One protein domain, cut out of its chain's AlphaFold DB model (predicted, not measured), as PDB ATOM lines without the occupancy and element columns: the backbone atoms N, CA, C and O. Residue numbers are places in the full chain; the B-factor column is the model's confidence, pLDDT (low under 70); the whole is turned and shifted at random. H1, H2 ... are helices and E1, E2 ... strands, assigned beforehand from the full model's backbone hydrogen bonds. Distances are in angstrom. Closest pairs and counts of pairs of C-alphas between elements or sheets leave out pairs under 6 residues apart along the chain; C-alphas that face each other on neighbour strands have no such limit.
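AT A GLANCE: This is residues 54 to 104 of the 104 residues of the protein "Uncharacterized protein AlNc14C118G6581" of Albugo laibachii Nc14 (UniProt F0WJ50). There is little regular structure: a short ladder of two antiparallel strands, E1 and E2, forms the middle of an elongated, loose shape, with the small helix H1 in a wide loop towards one end and H2 at the other. The 51 printed residues hold E1, H1, E2 and H2 in that order, a mixed class with only 19 residues in named elements. The radius of gyration of the C-alphas is 14.0 A and the spans are 39 by 23 by 14 A.

HOW THE PARTS SIT: E1, residues 61 to 64, is the antiparallel neighbour of E2, residues 88 to 91, at 145 degrees between directions. C-alphas 62 and 90 face each other at 4.6 A. N 63 and O 89 are within hydrogen-bond range at 2.8 A, as are N 91 and O 61 at 3.0 A. H1, residues 73 to 78, and H2, residues 97 to 101, are apart; in both, every O i to N i+4 pair is within hydrogen-bond range.

IN THESE COORDINATES: E1 is 10.2 A long from C-alpha 61 at (25.390, 146.187, -21.471), H1 8.6 A, E2 9.5 A, and H2 6.5 A, ending at C-alpha 101 (33.510, 148.611, -10.651).

THE WHOLE: The C-alphas farthest apart, of Asp 74 and Leu 104, are 41.9 A apart. The printed part has no cut and no long link. Residues 54 to 60 and 92 to 104 have pLDDT under 70.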
ATOM      1  N   GLU A  54      20.407 157.532 -17.562       58.38
ATOM      2  CA  GLU A  54      20.483 157.029 -18.933       58.38
ATOM      3  C   GLU A  54      21.820 156.326 -19.175       58.38
ATOM      4  O   GLU A  54      22.834 156.605 -18.528       58.38
ATOM      5  N   LYS A  55      21.791 155.348 -20.076       60.28
ATOM      6  CA  LYS A  55      22.979 154.633 -20.523       60.28
ATOM      7  C   LYS A  55      23.849 155.574 -21.350       60.28
ATOM      8  O   LYS A  55      23.331 156.260 -22.222       60.28
ATOM      9  N   GLU A  56      25.153 155.611 -21.066       62.06
ATOM     10  CA  GLU A  56      26.115 156.305 -21.930       62.06
ATOM     11  C   GLU A  56      25.997 155.717 -23.345       62.06
ATOM     12  O   GLU A  56      25.916 154.494 -23.486       62.06
ATOM     13  N   SER A  57      25.969 156.567 -24.376       62.84
ATOM     14  CA  SER A  57      25.731 156.172 -25.777       62.84
ATOM     15  C   SER A  57      26.649 155.048 -26.265       62.84
ATOM     16  O   SER A  57      26.261 154.269 -27.131       62.84
ATOM     17  N   ASP A  58      27.830 154.928 -25.659       66.69
ATOM     18  CA  ASP A  58      28.912 154.065 -26.130       66.69
ATOM     19  C   ASP A  58      29.017 152.745 -25.341       66.69
ATOM     20  O   ASP A  58      29.871 151.907 -25.634       66.69
ATOM     21  N   LEU A  59      28.183 152.534 -24.315       64.25
ATOM     22  CA  LEU A  59      28.317 151.398 -23.398       64.25
ATOM     23  C   LEU A  59      27.176 150.392 -23.559       64.25
ATOM     24  O   LEU A  59      26.224 150.462 -22.795       64.25
ATOM     25  N   SER A  60      27.267 149.405 -24.457       65.00
ATOM     26  CA  SER A  60      26.271 148.323 -24.561       65.00
ATOM     27  C   SER A  60      26.417 147.275 -23.442       65.00
ATOM     28  O   SER A  60      27.376 146.511 -23.389       65.00
ATOM     29  N   ILE A  61      25.447 147.222 -22.517       71.69
ATOM     30  CA  ILE A  61      25.390 146.187 -21.471       71.69
ATOM     31  C   ILE A  61      24.457 145.073 -21.944       71.69
ATOM     32  O   ILE A  61      23.245 145.280 -22.040       71.69
ATOM     33  N   LEU A  62      25.036 143.903 -22.212       77.38
ATOM     34  CA  LEU A  62      24.333 142.697 -22.635       77.38
ATOM     35  C   LEU A  62      24.352 141.660 -21.506       77.38
ATOM     36  O   LEU A  62      25.411 141.342 -20.963       77.38
ATOM     37  N   SER A  63      23.187 141.120 -21.159       76.31
ATOM     38  CA  SER A  63      23.053 139.980 -20.253       76.31
ATOM     39  C   SER A  63      22.713 138.731 -21.044       76.31
ATOM     40  O   SER A  63      21.796 138.744 -21.864       76.31
ATOM     41  N   ARG A  64      23.389 137.620 -20.742       80.75
ATOM     42  CA  ARG A  64      22.966 136.305 -21.241       80.75
ATOM     43  C   ARG A  64      21.551 135.996 -20.762       80.75
ATOM     44  O   ARG A  64      21.141 136.457 -19.691       80.75
ATOM     45  N   ILE A  65      20.839 135.197 -21.546       82.62
ATOM     46  CA  ILE A  65      19.523 134.688 -21.175       82.62
ATOM     47  C   ILE A  65      19.653 133.872 -19.878       82.62
ATOM     48  O   ILE A  65      20.455 132.934 -19.817       82.62
ATOM     49  N   PRO A  66      18.921 134.230 -18.808       76.94
ATOM     50  CA  PRO A  66      18.960 133.475 -17.567       76.94
ATOM     51  C   PRO A  66      18.475 132.041 -17.779       76.94
ATOM     52  O   PRO A  66      17.484 131.799 -18.469       76.94
ATOM     53  N   LYS A  67      19.129 131.080 -17.118       75.38
ATOM     54  CA  LYS A  67      18.657 129.690 -17.098       75.38
ATOM     55  C   LYS A  67      17.232 129.637 -16.535       75.38
ATOM     56  O   LYS A  67      16.988 130.157 -15.449       75.38
ATOM     57  N   GLY A  68      16.316 129.004 -17.268       77.44
ATOM     58  CA  GLY A  68      14.892 128.912 -16.918       77.44
ATOM     59  C   GLY A  68      13.995 129.936 -17.622       77.44
ATOM     60  O   GLY A  68      12.778 129.768 -17.619       77.44
ATOM     61  N   MET A  69      14.563 130.953 -18.279       79.75
ATOM     62  CA  MET A  69      13.791 131.849 -19.139       79.75
ATOM     63  C   MET A  69      13.468 131.147 -20.464       79.75
ATOM     64  O   MET A  69      14.359 130.883 -21.268       79.75
ATOM     65  N   GLY A  70      12.189 130.835 -20.682       81.88
ATOM     66  CA  GLY A  70      11.707 130.309 -21.959       81.88
ATOM     67  C   GLY A  70      11.592 131.427 -22.993       81.88
ATOM     68  O   GLY A  70      10.921 132.427 -22.733       81.88
ATOM     69  N   VAL A  71      12.240 131.250 -24.142       83.06
ATOM     70  CA  VAL A  71      12.129 132.127 -25.313       83.06
ATOM     71  C   VAL A  71      11.316 131.379 -26.365       83.06
ATOM     72  O   VAL A  71      11.609 130.217 -26.646       83.06
ATOM     73  N   GLU A  72      10.265 132.006 -26.892       86.19
ATOM     74  CA  GLU A  72       9.422 131.370 -27.907       86.19
ATOM     75  C   GLU A  72      10.126 131.284 -29.263       86.19
ATOM     76  O   GLU A  72      10.952 132.130 -29.603       86.19
ATOM     77  N   GLN A  73       9.781 130.257 -30.046       83.62
ATOM     78  CA  GLN A  73      10.377 130.038 -31.368       83.62
ATOM     79  C   GLN A  73      10.077 131.183 -32.338       83.62
ATOM     80  O   GLN A  73      10.947 131.537 -33.125       83.62
ATOM     81  N   ASP A  74       8.904 131.810 -32.229       88.44
ATOM     82  CA  ASP A  74       8.538 132.962 -33.057       88.44
ATOM     83  C   ASP A  74       9.505 134.139 -32.844       88.44
ATOM     84  O   ASP A  74       9.917 134.787 -33.802       88.44
ATOM     85  N   VAL A  75       9.955 134.353 -31.600       85.25
ATOM     86  CA  VAL A  75      10.942 135.392 -31.255       85.25
ATOM     87  C   VAL A  75      12.320 135.056 -31.829       85.25
ATOM     88  O   VAL A  75      13.036 135.946 -32.274       85.25
ATOM     89  N   LEU A  76      12.703 133.778 -31.840       85.44
ATOM     90  CA  LEU A  76      13.959 133.338 -32.456       85.44
ATOM     91  C   LEU A  76      13.927 133.503 -33.980       85.44
ATOM     92  O   LEU A  76      14.911 133.954 -34.560       85.44
ATOM     93  N   HIS A  77      12.790 133.203 -34.613       88.56
ATOM     94  CA  HIS A  77      12.595 133.386 -36.050       88.56
ATOM     95  C   HIS A  77      12.612 134.868 -36.447       88.56
ATOM     96  O   HIS A  77      13.230 135.223 -37.445       88.56
ATOM     97  N   GLU A  78      11.980 135.743 -35.659       90.00
ATOM     98  CA  GLU A  78      12.011 137.197 -35.881       90.00
ATOM     99  C   GLU A  78      13.428 137.777 -35.748       90.00
ATOM    100  O   GLU A  78      13.782 138.723 -36.448       90.00
ATOM    101  N   LEU A  79      14.256 137.190 -34.879       86.25
ATOM    102  CA  LEU A  79      15.661 137.561 -34.709       86.25
ATOM    103  C   LEU A  79      16.607 136.835 -35.685       86.25
ATOM    104  O   LEU A  79      17.812 137.063 -35.615       86.25
ATOM    105  N   GLU A  80      16.084 135.980 -36.573       89.94
ATOM    106  CA  GLU A  80      16.842 135.135 -37.513       89.94
ATOM    107  C   GLU A  80      17.917 134.260 -36.836       89.94
ATOM    108  O   GLU A  80      18.952 133.933 -37.419       89.94
ATOM    109  N   VAL A  81      17.676 133.862 -35.585       87.25
ATOM    110  CA  VAL A  81      18.648 133.161 -34.741       87.25
ATOM    111  C   VAL A  81      18.218 131.716 -34.493       87.25
ATOM    112  O   VAL A  81      17.054 131.427 -34.224       87.25
ATOM    113  N   SER A  82      19.180 130.788 -34.543       81.75
ATOM    114  CA  SER A  82      18.909 129.350 -34.405       81.75
ATOM    115  C   SER A  82      18.801 128.871 -32.950       81.75
ATOM    116  O   SER A  82      18.117 127.886 -32.665       81.75
ATOM    117  N   CYS A  83      19.468 129.564 -32.020       81.06
ATOM    118  CA  CYS A  83      19.609 129.143 -30.632       81.06
ATOM    119  C   CYS A  83      19.460 130.298 -29.629       81.06
ATOM    120  O   CYS A  83      19.909 131.417 -29.851       81.06
ATOM    121  N   VAL A  84      18.904 129.999 -28.453       82.81
ATOM    122  CA  VAL A  84      18.763 130.958 -27.339       82.81
ATOM    123  C   VAL A  84      20.124 131.443 -26.809       82.81
ATOM    124  O   VAL A  84      20.213 132.528 -26.238       82.81
ATOM    125  N   ASP A  85      21.198 130.678 -27.018       81.94
ATOM    126  CA  ASP A  85      22.552 131.058 -26.595       81.94
ATOM    127  C   ASP A  85      23.158 132.192 -27.443       81.94
ATOM    128  O   ASP A  85      24.116 132.842 -27.018       81.94
ATOM    129  N   GLU A  86      22.592 132.447 -28.622       83.69
ATOM    130  CA  GLU A  86      23.026 133.497 -29.547       83.69
ATOM    131  C   GLU A  86      22.332 134.847 -29.278       83.69
ATOM    132  O   GLU A  86      22.736 135.872 -29.824       83.69
ATOM    133  N   ILE A  87      21.324 134.881 -28.397       85.69
ATOM    134  CA  ILE A  87      20.619 136.110 -28.017       85.69
ATOM    135  C   ILE A  87      21.034 136.604 -26.627       85.69
ATOM    136  O   ILE A  87      21.419 135.850 -25.729       85.69
ATOM    137  N   ALA A  88      20.929 137.916 -26.428       83.56
ATOM    138  CA  ALA A  88      21.214 138.568 -25.158       83.56
ATOM    139  C   ALA A  88      20.199 139.680 -24.875       83.56
ATOM    140  O   ALA A  88      19.689 140.335 -25.781       83.56
ATOM    141  N   LEU A  89      19.925 139.914 -23.594       82.62
ATOM    142  CA  LEU A  89      19.109 141.034 -23.146       82.62
ATOM    143  C   LEU A  89      19.967 142.292 -23.071       82.62
ATOM    144  O   LEU A  89      20.911 142.361 -22.280       82.62
ATOM    145  N   GLU A  90      19.613 143.308 -23.850       80.62
ATOM    146  CA  GLU A  90      20.249 144.615 -23.754       80.62
ATOM    147  C   GLU A  90      19.581 145.473 -22.675       80.62
ATOM    148  O   GLU A  90      18.384 145.775 -22.722       80.62
ATOM    149  N   LEU A  91      20.373 145.934 -21.707       71.56
ATOM    150  CA  LEU A  91      19.904 146.927 -20.750       71.56
ATOM    151  C   LEU A  91      19.915 148.305 -21.422       71.56
ATOM    152  O   LEU A  91      20.965 148.788 -21.849       71.56
ATOM    153  N   LYS A  92      18.743 148.949 -21.492       68.06
ATOM    154  CA  LYS A  92      18.573 150.313 -22.036       68.06
ATOM    155  C   LYS A  92      18.878 151.429 -21.028       68.06
ATOM    156  O   LYS A  92      19.111 152.563 -21.424       68.06
ATOM    157  N   LYS A  93      18.889 151.123 -19.727       64.38
ATOM    158  CA  LYS A  93      19.262 152.061 -18.655       64.38
ATOM    159  C   LYS A  93      20.595 151.633 -18.055       64.38
ATOM    160  O   LYS A  93      20.807 150.438 -17.848       64.38
ATOM    161  N   ALA A  94      21.485 152.586 -17.781       57.97
ATOM    162  CA  ALA A  94      22.752 152.263 -17.137       57.97
ATOM    163  C   ALA A  94      22.532 151.906 -15.669       57.97
ATOM    164  O   ALA A  94      21.869 152.634 -14.932       57.97
ATOM    165  N   LEU A  95      23.213 150.852 -15.217       58.12
ATOM    166  CA  LEU A  95      23.673 150.799 -13.837       58.12
ATOM    167  C   LEU A  95      24.936 151.659 -13.747       58.12
ATOM    168  O   LEU A  95      26.027 151.188 -14.070       58.12
ATOM    169  N   HIS A  96      24.808 152.909 -13.295       49.91
ATOM    170  CA  HIS A  96      25.942 153.830 -13.097       49.91
ATOM    171  C   HIS A  96      27.095 153.209 -12.272       49.91
ATOM    172  O   HIS A  96      28.266 153.542 -12.448       49.91
ATOM    173  N   VAL A  97      26.758 152.232 -11.425       51.25
ATOM    174  CA  VAL A  97      27.656 151.428 -10.580       51.25
ATOM    175  C   VAL A  97      28.723 150.669 -11.372       51.25
ATOM    176  O   VAL A  97      29.858 150.547 -10.916       51.25
ATOM    177  N   LEU A  98      28.401 150.188 -12.578       53.66
ATOM    178  CA  LEU A  98      29.320 149.369 -13.381       53.66
ATOM    179  C   LEU A  98      30.583 150.144 -13.788       53.66
ATOM    180  O   LEU A  98      31.662 149.564 -13.895       53.66
ATOM    181  N   LYS A  99      30.482 151.469 -13.939       49.91
ATOM    182  CA  LYS A  99      31.629 152.342 -14.225       49.91
ATOM    183  C   LYS A  99      32.589 152.454 -13.039       49.91
ATOM    184  O   LYS A  99      33.793 152.585 -13.248       49.91
ATOM    185  N   GLN A 100      32.074 152.400 -11.809       46.69
ATOM    186  CA  GLN A 100      32.903 152.412 -10.601       46.69
ATOM    187  C   GLN A 100      33.586 151.056 -10.382       46.69
ATOM    188  O   GLN A 100      34.747 151.030  -9.993       46.69
ATOM    189  N   ALA A 101      32.922 149.949 -10.732       44.12
ATOM    190  CA  ALA A 101      33.510 148.611 -10.651       44.12
ATOM    191  C   ALA A 101      34.678 148.396 -11.633       44.12
ATOM    192  O   ALA A 101      35.593 147.641 -11.331       44.12
ATOM    193  N   ARG A 102      34.691 149.083 -12.786       44.59
ATOM    194  CA  ARG A 102      35.806 149.016 -13.753       44.59
ATOM    195  C   ARG A 102      37.058 149.790 -13.311       44.59
ATOM    196  O   ARG A 102      38.088 149.679 -13.962       44.59
ATOM    197  N   LYS A 103      36.957 150.625 -12.270       41.22
ATOM    198  CA  LYS A 103      38.068 151.429 -11.724       41.22
ATOM    199  C   LYS A 103      38.757 150.779 -10.511       41.22
ATOM    200  O   LYS A 103      39.527 151.463  -9.842       41.22
ATOM    201  N   LEU A 104      38.474 149.506 -10.238       37.38
ATOM    202  CA  LEU A 104      39.182 148.683  -9.254       37.38
ATOM    203  C   LEU A 104      40.179 147.761  -9.952       37.38
ATOM    204  O   LEU A 104      39.793 147.171 -10.986       37.38
TER     205      LEU A 104